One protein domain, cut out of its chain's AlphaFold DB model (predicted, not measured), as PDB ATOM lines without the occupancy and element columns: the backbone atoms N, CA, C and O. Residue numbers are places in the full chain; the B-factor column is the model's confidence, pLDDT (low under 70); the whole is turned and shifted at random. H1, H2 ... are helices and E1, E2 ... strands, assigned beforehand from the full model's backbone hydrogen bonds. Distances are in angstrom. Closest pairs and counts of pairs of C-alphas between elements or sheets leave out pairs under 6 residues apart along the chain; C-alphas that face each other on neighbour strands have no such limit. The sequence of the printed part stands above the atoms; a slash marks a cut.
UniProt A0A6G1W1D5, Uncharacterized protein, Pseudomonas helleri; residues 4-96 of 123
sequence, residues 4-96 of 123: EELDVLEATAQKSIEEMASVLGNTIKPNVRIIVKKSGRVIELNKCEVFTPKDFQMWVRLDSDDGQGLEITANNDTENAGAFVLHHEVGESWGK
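This is residues 4 to 96 of the 123 residues of an uncharacterized protein of Pseudomonas helleri (UniProt A0A6G1W1D5). A five-stranded antiparallel sheet, E3 to E7, forms a twisted wall with the long helix H1 slanting over one face and the other face bare. The hairpin of E1 and E2 runs crosswise past one end of the sheet's strands, and its residues 36 to 41 stick out. The printed part has 93 residues, in the order H1, E1, E2, E3, E4, E5, E6, E7, and its class is mixed, helices and strands. It is compact, with a radius of gyration of the C-alphas of 13.3 A and spans of 37 by 34 by 22 A.

E3, residues 49 to 51, E4, 59 to 63, E5, 69 to 73, E6, 83 to 89, and E7, 92 to 96, form a meander, each strand the antiparallel neighbour of the one before. The sheet is twisted, with C-alphas up to 4.3 A off its best plane. Within hydrogen-bond range are N 49 and O 63 at 2.8 A for E3 and E4, N 62 and O 70 at 2.8 A for E4 and E5, N 71 and O 85 at 2.8 A for E5 and E6, and N 94 and O 86 at 2.8 A for E6 and E7. H1, residues 4 to 23, is on the sheet at a height of 8.8 A, making two layers, a helix on one face of a sheet. It runs slantwise to the strands, at 44 degrees to E4 on the local plane; its closest C-alphas to E4 are those of Ile 17 and Val 60, 6.4 A apart. Every O i to N i+4 pair in H1 is within hydrogen-bond range. E1, residues 31 to 36, and E2, 41 to 45, form an antiparallel hairpin, with N 34 and O 43 2.8 A apart. The closest C-alphas of E2 and E5 are those of Leu 45 and Gly 69, at 7.3 A.

H1 begins at C-alpha 4 (252.524, 231.958, 209.457) and measures 28.6 A. E6 measures 18.4 A and E1 16.6 A. E7 ends at C-alpha 96 (237.825, 227.693, 193.058).

The C-alphas farthest apart, of Glu 4 and Asp 66, are 39.0 A apart. The printed part has no cut, and no link is long. Mean pLDDT of the printed part is 79.1; residues 26, 53 to 57, 76 to 82 and 88 to 96 are under 70.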
ATOM      1  N   GLU A   4     251.178 231.693 209.991       82.50
ATOM      2  CA  GLU A   4     252.524 231.958 209.457       82.50
ATOM      3  C   GLU A   4     252.765 231.296 208.085       82.50
ATOM      4  O   GLU A   4     253.398 231.881 207.208       82.50
ATOM      5  N   GLU A   5     252.257 230.078 207.868       79.81
ATOM      6  CA  GLU A   5     252.365 229.391 206.574       79.81
ATOM      7  C   GLU A   5     251.502 230.063 205.492       79.81
ATOM      8  O   GLU A   5     251.895 230.078 204.323       79.81
ATOM      9  N   LEU A   6     250.342 230.617 205.867       76.38
ATOM     10  CA  LEU A   6     249.470 231.372 204.962       76.38
ATOM     11  C   LEU A   6     250.123 232.690 204.535       76.38
ATOM     12  O   LEU A   6     250.147 232.985 203.341       76.38
ATOM     13  N   ASP A   7     250.726 233.422 205.471       81.44
ATOM     14  CA  ASP A   7     251.409 234.690 205.191       81.44
ATOM     15  C   ASP A   7     252.625 234.504 204.269       81.44
ATOM     16  O   ASP A   7     252.847 235.282 203.339       81.44
ATOM     17  N   VAL A   8     253.408 233.437 204.470       82.69
ATOM     18  CA  VAL A   8     254.539 233.113 203.581       82.69
ATOM     19  C   VAL A   8     254.056 232.786 202.168       82.69
ATOM     20  O   VAL A   8     254.689 233.190 201.184       82.69
ATOM     21  N   LEU A   9     252.943 232.058 202.046       79.62
ATOM     22  CA  LEU A   9     252.356 231.736 200.749       79.62
ATOM     23  C   LEU A   9     251.798 232.969 200.051       79.62
ATOM     24  O   LEU A   9     252.044 233.119 198.857       79.62
ATOM     25  N   GLU A  10     251.124 233.859 200.777       80.06
ATOM     26  CA  GLU A  10     250.666 235.139 200.240       80.06
ATOM     27  C   GLU A  10     251.840 235.968 199.726       80.06
ATOM     28  O   GLU A  10     251.848 236.345 198.555       80.06
ATOM     29  N   ALA A  11     252.873 236.181 200.543       81.56
ATOM     30  CA  ALA A  11     254.032 236.974 200.143       81.56
ATOM     31  C   ALA A  11     254.748 236.379 198.913       81.56
ATOM     32  O   ALA A  11     255.190 237.102 198.014       81.56
ATOM     33  N   THR A  12     254.841 235.048 198.842       82.56
ATOM     34  CA  THR A  12     255.448 234.345 197.702       82.56
ATOM     35  C   THR A  12     254.584 234.453 196.445       82.56
ATOM     36  O   THR A  12     255.108 234.695 195.351       82.56
ATOM     37  N   ALA A  13     253.266 234.291 196.590       81.19
ATOM     38  CA  ALA A  13     252.308 234.419 195.501       81.19
ATOM     39  C   ALA A  13     252.288 235.850 194.959       81.19
ATOM     40  O   ALA A  13     252.424 236.025 193.751       81.19
ATOM     41  N   GLN A  14     252.229 236.854 195.840       84.31
ATOM     42  CA  GLN A  14     252.329 238.277 195.516       84.31
ATOM     43  C   GLN A  14     253.558 238.560 194.657       84.31
ATOM     44  O   GLN A  14     253.440 239.062 193.542       84.31
ATOM     45  N   LYS A  15     254.743 238.198 195.156       85.38
ATOM     46  CA  LYS A  15     255.996 238.484 194.458       85.38
ATOM     47  C   LYS A  15     256.023 237.845 193.069       85.38
ATOM     48  O   LYS A  15     256.473 238.457 192.106       85.38
ATOM     49  N   SER A  16     255.525 236.615 192.969       86.75
ATOM     50  CA  SER A  16     255.483 235.876 191.706       86.75
ATOM     51  C   SER A  16     254.471 236.466 190.722       86.75
ATOM     52  O   SER A  16     254.749 236.515 189.528       86.75
ATOM     53  N   ILE A  17     253.330 236.946 191.218       86.00
ATOM     54  CA  ILE A  17     252.309 237.678 190.459       86.00
ATOM     55  C   ILE A  17     252.881 238.985 189.898       86.00
ATOM     56  O   ILE A  17     252.722 239.262 188.710       86.00
ATOM     57  N   GLU A  18     253.570 239.771 190.724       85.31
ATOM     58  CA  GLU A  18     254.201 241.027 190.307       85.31
ATOM     59  C   GLU A  18     255.286 240.784 189.248       85.31
ATOM     60  O   GLU A  18     255.335 241.480 188.231       85.31
ATOM     61  N   GLU A  19     256.126 239.763 189.447       87.62
ATOM     62  CA  GLU A  19     257.134 239.360 188.463       87.62
ATOM     63  C   GLU A  19     256.481 238.908 187.151       87.62
ATOM     64  O   GLU A  19     256.903 239.330 186.075       87.62
ATOM     65  N   MET A  20     255.424 238.097 187.224       87.19
ATOM     66  CA  MET A  20     254.687 237.616 186.057       87.19
ATOM     67  C   MET A  20     254.066 238.761 185.262       87.19
ATOM     68  O   MET A  20     254.245 238.824 184.048       87.19
ATOM     69  N   ALA A  21     253.390 239.697 185.926       84.88
ATOM     70  CA  ALA A  21     252.809 240.867 185.275       84.88
ATOM     71  C   ALA A  21     253.879 241.777 184.648       84.88
ATOM     72  O   ALA A  21     253.649 242.357 183.590       84.88
ATOM     73  N   SER A  22     255.056 241.878 185.272       85.62
ATOM     74  CA  SER A  22     256.193 242.649 184.755       85.62
ATOM     75  C   SER A  22     256.836 242.004 183.521       85.62
ATOM     76  O   SER A  22     257.149 242.694 182.552       85.62
ATOM     77  N   VAL A  23     257.022 240.680 183.540       86.62
ATOM     78  CA  VAL A  23     257.678 239.932 182.457       86.62
ATOM     79  C   VAL A  23     256.734 239.700 181.280       86.62
ATOM     80  O   VAL A  23     257.132 239.912 180.137       86.62
ATOM     81  N   LEU A  24     255.507 239.245 181.548       84.19
ATOM     82  CA  LEU A  24     254.546 238.875 180.510       84.19
ATOM     83  C   LEU A  24     253.784 240.104 180.015       84.19
ATOM     84  O   LEU A  24     253.853 240.435 178.832       84.19
ATOM     85  N   GLY A  25     253.153 240.831 180.943       72.75
ATOM     86  CA  GLY A  25     252.485 242.119 180.724       72.75
ATOM     87  C   GLY A  25     251.773 242.275 179.372       72.75
ATOM     88  O   GLY A  25     251.268 241.327 178.783       72.75
ATOM     89  N   ASN A  26     251.764 243.493 178.829       69.25
ATOM     90  CA  ASN A  26     251.106 243.783 177.543       69.25
ATOM     91  C   ASN A  26     251.895 243.304 176.308       69.25
ATOM     92  O   ASN A  26     251.536 243.656 175.184       69.25
ATOM     93  N   THR A  27     253.004 242.586 176.492       72.88
ATOM     94  CA  THR A  27     253.997 242.381 175.422       72.88
ATOM     95  C   THR A  27     254.133 240.920 175.022       72.88
ATOM     96  O   THR A  27     254.406 240.631 173.858       72.88
ATOM     97  N   ILE A  28     253.926 240.002 175.964       84.38
ATOM     98  CA  ILE A  28     254.034 238.562 175.759       84.38
ATOM     99  C   ILE A  28     252.674 237.951 176.062       84.38
ATOM    100  O   ILE A  28     252.085 238.214 177.108       84.38
ATOM    101  N   LYS A  29     252.187 237.131 175.131       88.12
ATOM    102  CA  LYS A  29     250.931 236.400 175.275       88.12
ATOM    103  C   LYS A  29     251.222 234.937 175.645       88.12
ATOM    104  O   LYS A  29     251.339 234.127 174.721       88.12
ATOM    105  N   PRO A  30     251.400 234.602 176.938       90.12
ATOM    106  CA  PRO A  30     251.727 233.247 177.381       90.12
ATOM    107  C   PRO A  30     250.646 232.233 177.006       90.12
ATOM    108  O   PRO A  30     249.472 232.575 176.853       90.12
ATOM    109  N   ASN A  31     251.028 230.961 176.943       92.00
ATOM    110  CA  ASN A  31     250.064 229.865 176.979       92.00
ATOM    111  C   ASN A  31     249.994 229.311 178.401       92.00
ATOM    112  O   ASN A  31     251.001 229.238 179.106       92.00
ATOM    113  N   VAL A  32     248.798 228.914 178.820       91.69
ATOM    114  CA  VAL A  32     248.556 228.324 180.134       91.69
ATOM    115  C   VAL A  32     247.998 226.927 179.955       91.69
ATOM    116  O   VAL A  32     247.007 226.721 179.255       91.69
ATOM    117  N   ARG A  33     248.609 225.962 180.632       92.25
ATOM    118  CA  ARG A  33     248.219 224.560 180.576       92.25
ATOM    119  C   ARG A  33     247.825 224.063 181.954       92.25
ATOM    120  O   ARG A  33     248.617 224.086 182.889       92.25
ATOM    121  N   ILE A  34     246.595 223.580 182.073       89.00
ATOM    122  CA  ILE A  34     246.028 223.055 183.316       89.00
ATOM    123  C   ILE A  34     245.845 221.551 183.157       89.00
ATOM    124  O   ILE A  34     245.060 221.086 182.331       89.00
ATOM    125  N   ILE A  35     246.556 220.780 183.969       91.31
ATOM    126  CA  ILE A  35     246.610 219.322 183.905       91.31
ATOM    127  C   ILE A  35     245.937 218.750 185.150       91.31
ATOM    128  O   ILE A  35     246.437 218.889 186.268       91.31
ATOM    129  N   VAL A  36     244.816 218.054 184.967       88.81
ATOM    130  CA  VAL A  36     244.124 217.320 186.034       88.81
ATOM    131  C   VAL A  36     244.752 215.934 186.163       88.81
ATOM    132  O   VAL A  36     244.462 215.034 185.377       88.81
ATOM    133  N   LYS A  37     245.593 215.732 187.180       89.88
ATOM    134  CA  LYS A  37     246.443 214.535 187.328       89.88
ATOM    135  C   LYS A  37     245.658 213.228 187.371       89.88
ATOM    136  O   LYS A  37     246.075 212.243 186.775       89.88
ATOM    137  N   LYS A  38     244.503 213.219 188.046       89.44
ATOM    138  CA  LYS A  38     243.682 212.005 188.205       89.44
ATOM    139  C   LYS A  38     243.133 211.479 186.875       89.44
ATOM    140  O   LYS A  38     243.032 210.269 186.706       89.44
ATOM    141  N   SER A  39     242.722 212.369 185.975       90.06
ATOM    142  CA  SER A  39     242.097 211.999 184.698       90.06
ATOM    143  C   SER A  39     243.031 212.144 183.499       90.06
ATOM    144  O   SER A  39     242.692 211.672 182.420       90.06
ATOM    145  N   GLY A  40     244.163 212.832 183.656       88.56
ATOM    146  CA  GLY A  40     245.012 213.255 182.545       88.56
ATOM    147  C   GLY A  40     244.369 214.323 181.655       88.56
ATOM    148  O   GLY A  40     244.916 214.635 180.603       88.56
ATOM    149  N   ARG A  41     243.210 214.884 182.041       89.31
ATOM    150  CA  ARG A  41     242.554 215.952 181.278       89.31
ATOM    151  C   ARG A  41     243.457 217.181 181.261       89.31
ATOM    152  O   ARG A  41     243.904 217.624 182.316       89.31
ATOM    153  N   VAL A  42     243.646 217.743 180.074       90.62
ATOM    154  CA  VAL A  42     244.389 218.981 179.851       90.62
ATOM    155  C   VAL A  42     243.421 220.054 179.361       90.62
ATOM    156  O   VAL A  42     242.560 219.772 178.526       90.62
ATOM    157  N   ILE A  43     243.537 221.255 179.916       87.69
ATOM    158  CA  ILE A  43     242.864 222.470 179.452       87.69
ATOM    159  C   ILE A  43     243.968 223.442 179.042       87.69
ATOM    160  O   ILE A  43     244.916 223.636 179.803       87.69
ATOM    161  N   GLU A  44     243.857 224.014 177.848       90.69
ATOM    162  CA  GLU A  44     244.842 224.944 177.297       90.69
ATOM    163  C   GLU A  44     244.178 226.293 177.057       90.69
ATOM    164  O   GLU A  44     243.191 226.380 176.328       90.69
ATOM    165  N   LEU A  45     244.731 227.331 177.678       89.88
ATOM    166  CA  LEU A  45     244.404 228.722 177.403       89.88
ATOM    167  C   LEU A  45     245.545 229.277 176.555       89.88
ATOM    168  O   LEU A  45     246.700 229.272 176.981       89.88
ATOM    169  N   ASN A  46     245.236 229.699 175.335       90.25
ATOM    170  CA  ASN A  46     246.250 230.143 174.388       90.25
ATOM    171  C   ASN A  46     246.256 231.662 174.266       90.25
ATOM    172  O   ASN A  46     245.196 232.291 174.286       90.25
ATOM    173  N   LYS A  47     247.450 232.222 174.049       89.19
ATOM    174  CA  LYS A  47     247.664 233.656 173.816       89.19
ATOM    175  C   LYS A  47     247.056 234.535 174.915       89.19
ATOM    176  O   LYS A  47     246.384 235.524 174.624       89.19
ATOM    177  N   CYS A  48     247.289 234.163 176.166       88.88
ATOM    178  CA  CYS A  48     246.679 234.834 177.294       88.88
ATOM    179  C   CYS A  48     247.202 236.262 177.480       88.88
ATOM    180  O   CYS A  48     248.375 236.532 177.258       88.88
ATOM    181  N   GLU A  49     246.354 237.174 177.933       88.12
ATOM    182  CA  GLU A  49     246.739 238.520 178.350       88.12
ATOM    183  C   GLU A  49     246.898 238.554 179.864       88.12
ATOM    184  O   GLU A  49     246.006 238.114 180.585       88.12
ATOM    185  N   VAL A  50     248.034 239.065 180.345       86.75
ATOM    186  CA  VAL A  50     248.345 239.130 181.778       86.75
ATOM    187  C   VAL A  50     248.155 240.551 182.271       86.75
ATOM    188  O   VAL A  50     248.852 241.464 181.829       86.75
ATOM    189  N   PHE A  51     247.252 240.739 183.230       82.56
ATOM    190  CA  PHE A  51     247.042 242.044 183.845       82.56
ATOM    191  C   PHE A  51     246.770 241.954 185.344       82.56
ATOM    192  O   PHE A  51     246.252 240.962 185.857       82.56
ATOM    193  N   THR A  52     247.103 243.043 186.034       79.75
ATOM    194  CA  THR A  52     246.820 243.263 187.452       79.75
ATOM    195  C   THR A  52     245.840 244.433 187.587       79.75
ATOM    196  O   THR A  52     246.150 245.557 187.174       79.75
ATOM    197  N   PRO A  53     244.621 244.222 188.110       68.88
ATOM    198  CA  PRO A  53     243.685 245.314 188.312       68.88
ATOM    199  C   PRO A  53     244.146 246.202 189.476       68.88
ATOM    200  O   PRO A  53     244.554 245.716 190.527       68.88
ATOM    201  N   LYS A  54     244.067 247.527 189.287       58.34
ATOM    202  CA  LYS A  54     244.556 248.531 190.252       58.34
ATOM    203  C   LYS A  54     243.764 248.584 191.563       58.34
ATOM    204  O   LYS A  54     244.290 249.070 192.557       58.34
ATOM    205  N   ASP A  55     242.521 248.104 191.547       58.44
ATOM    206  CA  ASP A  55     241.559 248.276 192.642       58.44
ATOM    207  C   ASP A  55     241.441 247.044 193.562       58.44
ATOM    208  O   ASP A  55     240.623 247.040 194.481       58.44
ATOM    209  N   PHE A  56     242.248 245.998 193.343       59.22
ATOM    210  CA  PHE A  56     242.215 244.767 194.138       59.22
ATOM    211  C   PHE A  56     243.515 244.545 194.909       59.22
ATOM    212  O   PHE A  56     244.597 244.905 194.453       59.22
ATOM    213  N   GLN A  57     243.394 243.912 196.082       63.00
ATOM    214  CA  GLN A  57     244.498 243.673 197.014       63.00
ATOM    215  C   GLN A  57     245.641 242.816 196.449       63.00
ATOM    216  O   GLN A  57     246.684 242.858 197.079       63.00
ATOM    217  N   MET A  58     245.457 242.091 195.325       70.00
ATOM    218  CA  MET A  58     246.477 241.607 194.354       70.00
ATOM    219  C   MET A  58     245.992 240.366 193.604       70.00
ATOM    220  O   MET A  58     246.142 239.243 194.100       70.00
ATOM    221  N   TRP A  59     245.450 240.546 192.402       76.50
ATOM    222  CA  TRP A  59     244.975 239.451 191.549       76.50
ATOM    223  C   TRP A  59     245.663 239.537 190.184       76.50
ATOM    224  O   TRP A  59     245.919 240.634 189.689       76.50
ATOM    225  N   VAL A  60     245.957 238.397 189.567       80.94
ATOM    226  CA  VAL A  60     246.341 238.331 188.152       80.94
ATOM    227  C   VAL A  60     245.261 237.590 187.417       80.94
ATOM    228  O   VAL A  60     244.905 236.479 187.799       80.94
ATOM    229  N   ARG A  61     244.774 238.195 186.342       84.94
ATOM    230  CA  ARG A  61     243.879 237.523 185.419       84.94
ATOM    231  C   ARG A  61     244.610 237.283 184.105       84.94
ATOM    232  O   ARG A  61     245.244 238.190 183.572       84.94
ATOM    233  N   LEU A  62     244.551 236.036 183.652       86.56
ATOM    234  CA  LEU A  62     245.081 235.546 182.389       86.56
ATOM    235  C   LEU A  62     243.891 235.278 181.476       86.56
ATOM    236  O   LEU A  62     243.181 234.306 181.704       86.56
ATOM    237  N   ASP A  63     243.647 236.115 180.476       85.31
ATOM    238  CA  ASP A  63     242.504 235.946 179.564       85.31
ATOM    239  C   ASP A  63     242.955 235.445 178.201       85.31
ATOM    240  O   ASP A  63     243.854 236.027 177.610       85.31
ATOM    241  N   SER A  64     242.326 234.399 177.678       86.75
ATOM    242  CA  SER A  64     242.573 233.904 176.322       86.75
ATOM    243  C   SER A  64     241.669 234.572 175.282       86.75
ATOM    244  O   SER A  64     240.594 235.083 175.602       86.75
ATOM    245  N   ASP A  65     242.084 234.522 174.014       84.25
ATOM    246  CA  ASP A  65     241.341 235.124 172.895       84.25
ATOM    247  C   ASP A  65     239.919 234.526 172.714       84.25
ATOM    248  O   ASP A  65     239.076 235.143 172.064       84.25
ATOM    249  N   ASP A  66     239.639 233.331 173.261       82.19
ATOM    250  CA  ASP A  66     238.326 232.668 173.180       82.19
ATOM    251  C   ASP A  66     237.364 233.020 174.332       82.19
ATOM    252  O   ASP A  66     236.228 232.546 174.351       82.19
ATOM    253  N   GLY A  67     237.789 233.894 175.252       78.56
ATOM    254  CA  GLY A  67     236.982 234.378 176.372       78.56
ATOM    255  C   GLY A  67     237.113 233.566 177.664       78.56
ATOM    256  O   GLY A  67     236.600 234.013 178.694       78.56
ATOM    257  N   GLN A  68     237.825 232.432 177.652       84.50
ATOM    258  CA  GLN A  68     238.210 231.725 178.875       84.50
ATOM    259  C   GLN A  68     239.318 232.484 179.611       84.50
ATOM    260  O   GLN A  68     240.174 233.109 178.978       84.50
ATOM    261  N   GLY A  69     239.366 232.369 180.941       85.62
ATOM    262  CA  GLY A  69     240.403 233.033 181.730       85.62
ATOM    263  C   GLY A  69     240.793 232.311 183.014       85.62
ATOM    264  O   GLY A  69     240.048 231.482 183.522       85.62
ATOM    265  N   LEU A  70     241.966 232.619 183.558       86.31
ATOM    266  CA  LEU A  70     242.449 232.131 184.849       86.31
ATOM    267  C   LEU A  70     242.693 233.318 185.780       86.31
ATOM    268  O   LEU A  70     243.462 234.210 185.445       86.31
ATOM    269  N   GLU A  71     242.086 233.307 186.959       86.50
ATOM    270  CA  GLU A  71     242.403 234.236 188.044       86.50
ATOM    271  C   GLU A  71     243.366 233.569 189.030       86.50
ATOM    272  O   GLU A  71     243.156 232.416 189.410       86.50
ATOM    273  N   ILE A  72     244.407 234.291 189.450       83.75
ATOM    274  CA  ILE A  72     245.363 233.897 190.487       83.75
ATOM    275  C   ILE A  72     245.330 234.959 191.586       83.75
ATOM    276  O   ILE A  72     245.599 236.135 191.329       83.75
ATOM    277  N   THR A  73     245.043 234.533 192.813       80.25
ATOM    278  CA  THR A  73     244.855 235.415 193.968       80.25
ATOM    279  C   THR A  73     245.893 235.116 195.048       80.25
ATOM    280  O   THR A  73     246.058 233.971 195.468       80.25
ATOM    281  N   ALA A  74     246.597 236.159 195.504       74.94
ATOM    282  CA  ALA A  74     247.611 236.044 196.559       74.94
ATOM    283  C   ALA A  74     247.037 236.067 197.991       74.94
ATOM    284  O   ALA A  74     247.710 235.599 198.896       74.94
ATOM    285  N   ASN A  75     245.812 236.570 198.177       72.69
ATOM    286  CA  ASN A  75     245.172 236.859 199.473       72.69
ATOM    287  C   ASN A  75     245.317 235.739 200.523       72.69
ATOM    288  O   ASN A  75     244.846 234.634 200.273       72.69
ATOM    289  N   ASN A  76     245.869 236.040 201.703       62.50
ATOM    290  CA  ASN A  76     246.087 235.094 202.810       62.50
ATOM    291  C   ASN A  76     244.835 234.589 203.548       62.50
ATOM    292  O   ASN A  76     244.987 233.844 204.522       62.50
ATOM    293  N   ASP A  77     243.612 234.943 203.136       65.62
ATOM    294  CA  ASP A  77     242.439 234.400 203.818       65.62
ATOM    295  C   ASP A  77     242.452 232.852 203.792       65.62
ATOM    296  O   ASP A  77     242.926 232.206 202.846       65.62
ATOM    297  N   THR A  78     241.946 232.240 204.869       56.47
ATOM    298  CA  THR A  78     241.949 230.776 205.074       56.47
ATOM    299  C   THR A  78     241.242 230.008 203.954       56.47
ATOM    300  O   THR A  78     241.360 228.782 203.859       56.47
ATOM    301  N   GLU A  79     240.523 230.707 203.075       60.91
ATOM    302  CA  GLU A  79     239.848 230.154 201.925       60.91
ATOM    303  C   GLU A  79     240.520 230.433 200.573       60.91
ATOM    304  O   GLU A  79     240.089 229.820 199.600       60.91
ATOM    305  N   ASN A  80     241.517 231.309 200.448       62.47
ATOM    306  CA  ASN A  80     241.953 231.823 199.142       62.47
ATOM    307  C   ASN A  80     243.461 232.031 198.970       62.47
ATOM    308  O   ASN A  80     243.872 232.411 197.873       62.47
ATOM    309  N   ALA A  81     244.283 231.727 199.976       60.72
ATOM    310  CA  ALA A  81     245.741 231.829 199.852       60.72
ATOM    311  C   ALA A  81     246.275 231.038 198.653       60.72
ATOM    312  O   ALA A  81     246.101 229.817 198.573       60.72
ATOM    313  N   GLY A  82     246.904 231.737 197.700       63.94
ATOM    314  CA  GLY A  82     247.415 231.144 196.459       63.94
ATOM    315  C   GLY A  82     246.332 230.433 195.643       63.94
ATOM    316  O   GLY A  82     246.600 229.395 195.028       63.94
ATOM    317  N   ALA A  83     245.089 230.912 195.713       70.94
ATOM    318  CA  ALA A  83     243.978 230.296 195.015       70.94
ATOM    319  C   ALA A  83     243.972 230.653 193.537       70.94
ATOM    320  O   ALA A  83     244.359 231.752 193.139       70.94
ATOM    321  N   PHE A  84     243.465 229.721 192.734       76.75
ATOM    322  CA  PHE A  84     243.164 229.993 191.342       76.75
ATOM    323  C   PHE A  84     241.764 229.548 190.941       76.75
ATOM    324  O   PHE A  84     241.208 228.561 191.450       76.75
ATOM    325  N   VAL A  85     241.199 230.291 189.998       76.94
ATOM    326  CA  VAL A  85     239.843 230.103 189.489       76.94
ATOM    327  C   VAL A  85     239.897 230.113 187.970       76.94
ATOM    328  O   VAL A  85     240.429 231.044 187.377       76.94
ATOM    329  N   LEU A  86     239.355 229.073 187.336       79.75
ATOM    330  CA  LEU A  86     239.164 229.069 185.886       79.75
ATOM    331  C   LEU A  86     237.787 229.652 185.583       79.75
ATOM    332  O   LEU A  86     236.781 229.259 186.171       79.75
ATOM    333  N   HIS A  87     237.744 230.552 184.626       75.81
ATOM    334  CA  HIS A  87     236.545 231.159 184.097       75.81
ATOM    335  C   HIS A  87     236.277 230.573 182.715       75.81
ATOM    336  O   HIS A  87     237.177 230.515 181.878       75.81
ATOM    337  N   HIS A  88     235.049 230.102 182.504       69.00
ATOM    338  CA  HIS A  88     234.610 229.600 181.200       69.00
ATOM    339  C   HIS A  88     234.286 230.764 180.259       69.00
ATOM    340  O   HIS A  88     234.647 230.730 179.091       69.00
ATOM    341  N   GLU A  89     233.672 231.811 180.808       66.94
ATOM    342  CA  GLU A  89     233.452 233.105 180.166       66.94
ATOM    343  C   GLU A  89     233.707 234.218 181.191       66.94
ATOM    344  O   GLU A  89     233.732 233.980 182.404       66.94
ATOM    345  N   VAL A  90     233.880 235.457 180.724       57.66
ATOM    346  CA  VAL A  90     234.069 236.629 181.592       57.66
ATOM    347  C   VAL A  90     232.912 236.745 182.593       57.66
ATOM    348  O   VAL A  90     231.792 237.089 182.230       57.66
ATOM    349  N   GLY A  91     233.190 236.485 183.874       57.91
ATOM    350  CA  GLY A  91     232.190 236.517 184.950       57.91
ATOM    351  C   GLY A  91     231.522 235.172 185.266       57.91
ATOM    352  O   GLY A  91     230.906 235.054 186.324       57.91
ATOM    353  N   GLU A  92     231.705 234.135 184.441       66.62
ATOM    354  CA  GLU A  92     231.279 232.764 184.740       66.62
ATOM    355  C   GLU A  92     232.460 231.944 185.268       66.62
ATOM    356  O   GLU A  92     233.359 231.546 184.526       66.62
ATOM    357  N   SER A  93     232.472 231.684 186.578       64.25
ATOM    358  CA  SER A  93     233.513 230.859 187.195       64.25
ATOM    359  C   SER A  93     233.149 229.378 187.163       64.25
ATOM    360  O   SER A  93     232.087 228.953 187.621       64.25
ATOM    361  N   TRP A  94     234.088 228.556 186.704       62.84
ATOM    362  CA  TRP A  94     234.203 227.199 187.213       62.84
ATOM    363  C   TRP A  94     234.898 227.341 188.565       62.84
ATOM    364  O   TRP A  94     236.085 227.651 188.620       62.84
ATOM    365  N   GLY A  95     234.121 227.235 189.648       64.25
ATOM    366  CA  GLY A  95     234.530 227.612 191.006       64.25
ATOM    367  C   GLY A  95     235.939 227.176 191.439       64.25
ATOM    368  O   GLY A  95     236.508 226.246 190.882       64.25
ATOM    369  N   LYS A  96     236.471 227.852 192.473       66.19
ATOM    370  CA  LYS A  96     237.825 227.693 193.058       66.19
ATOM    371  C   LYS A  96     238.416 226.300 192.829       66.19
ATOM    372  O   LYS A  96     238.016 225.329 193.475       66.19
TER     373      LYS A  96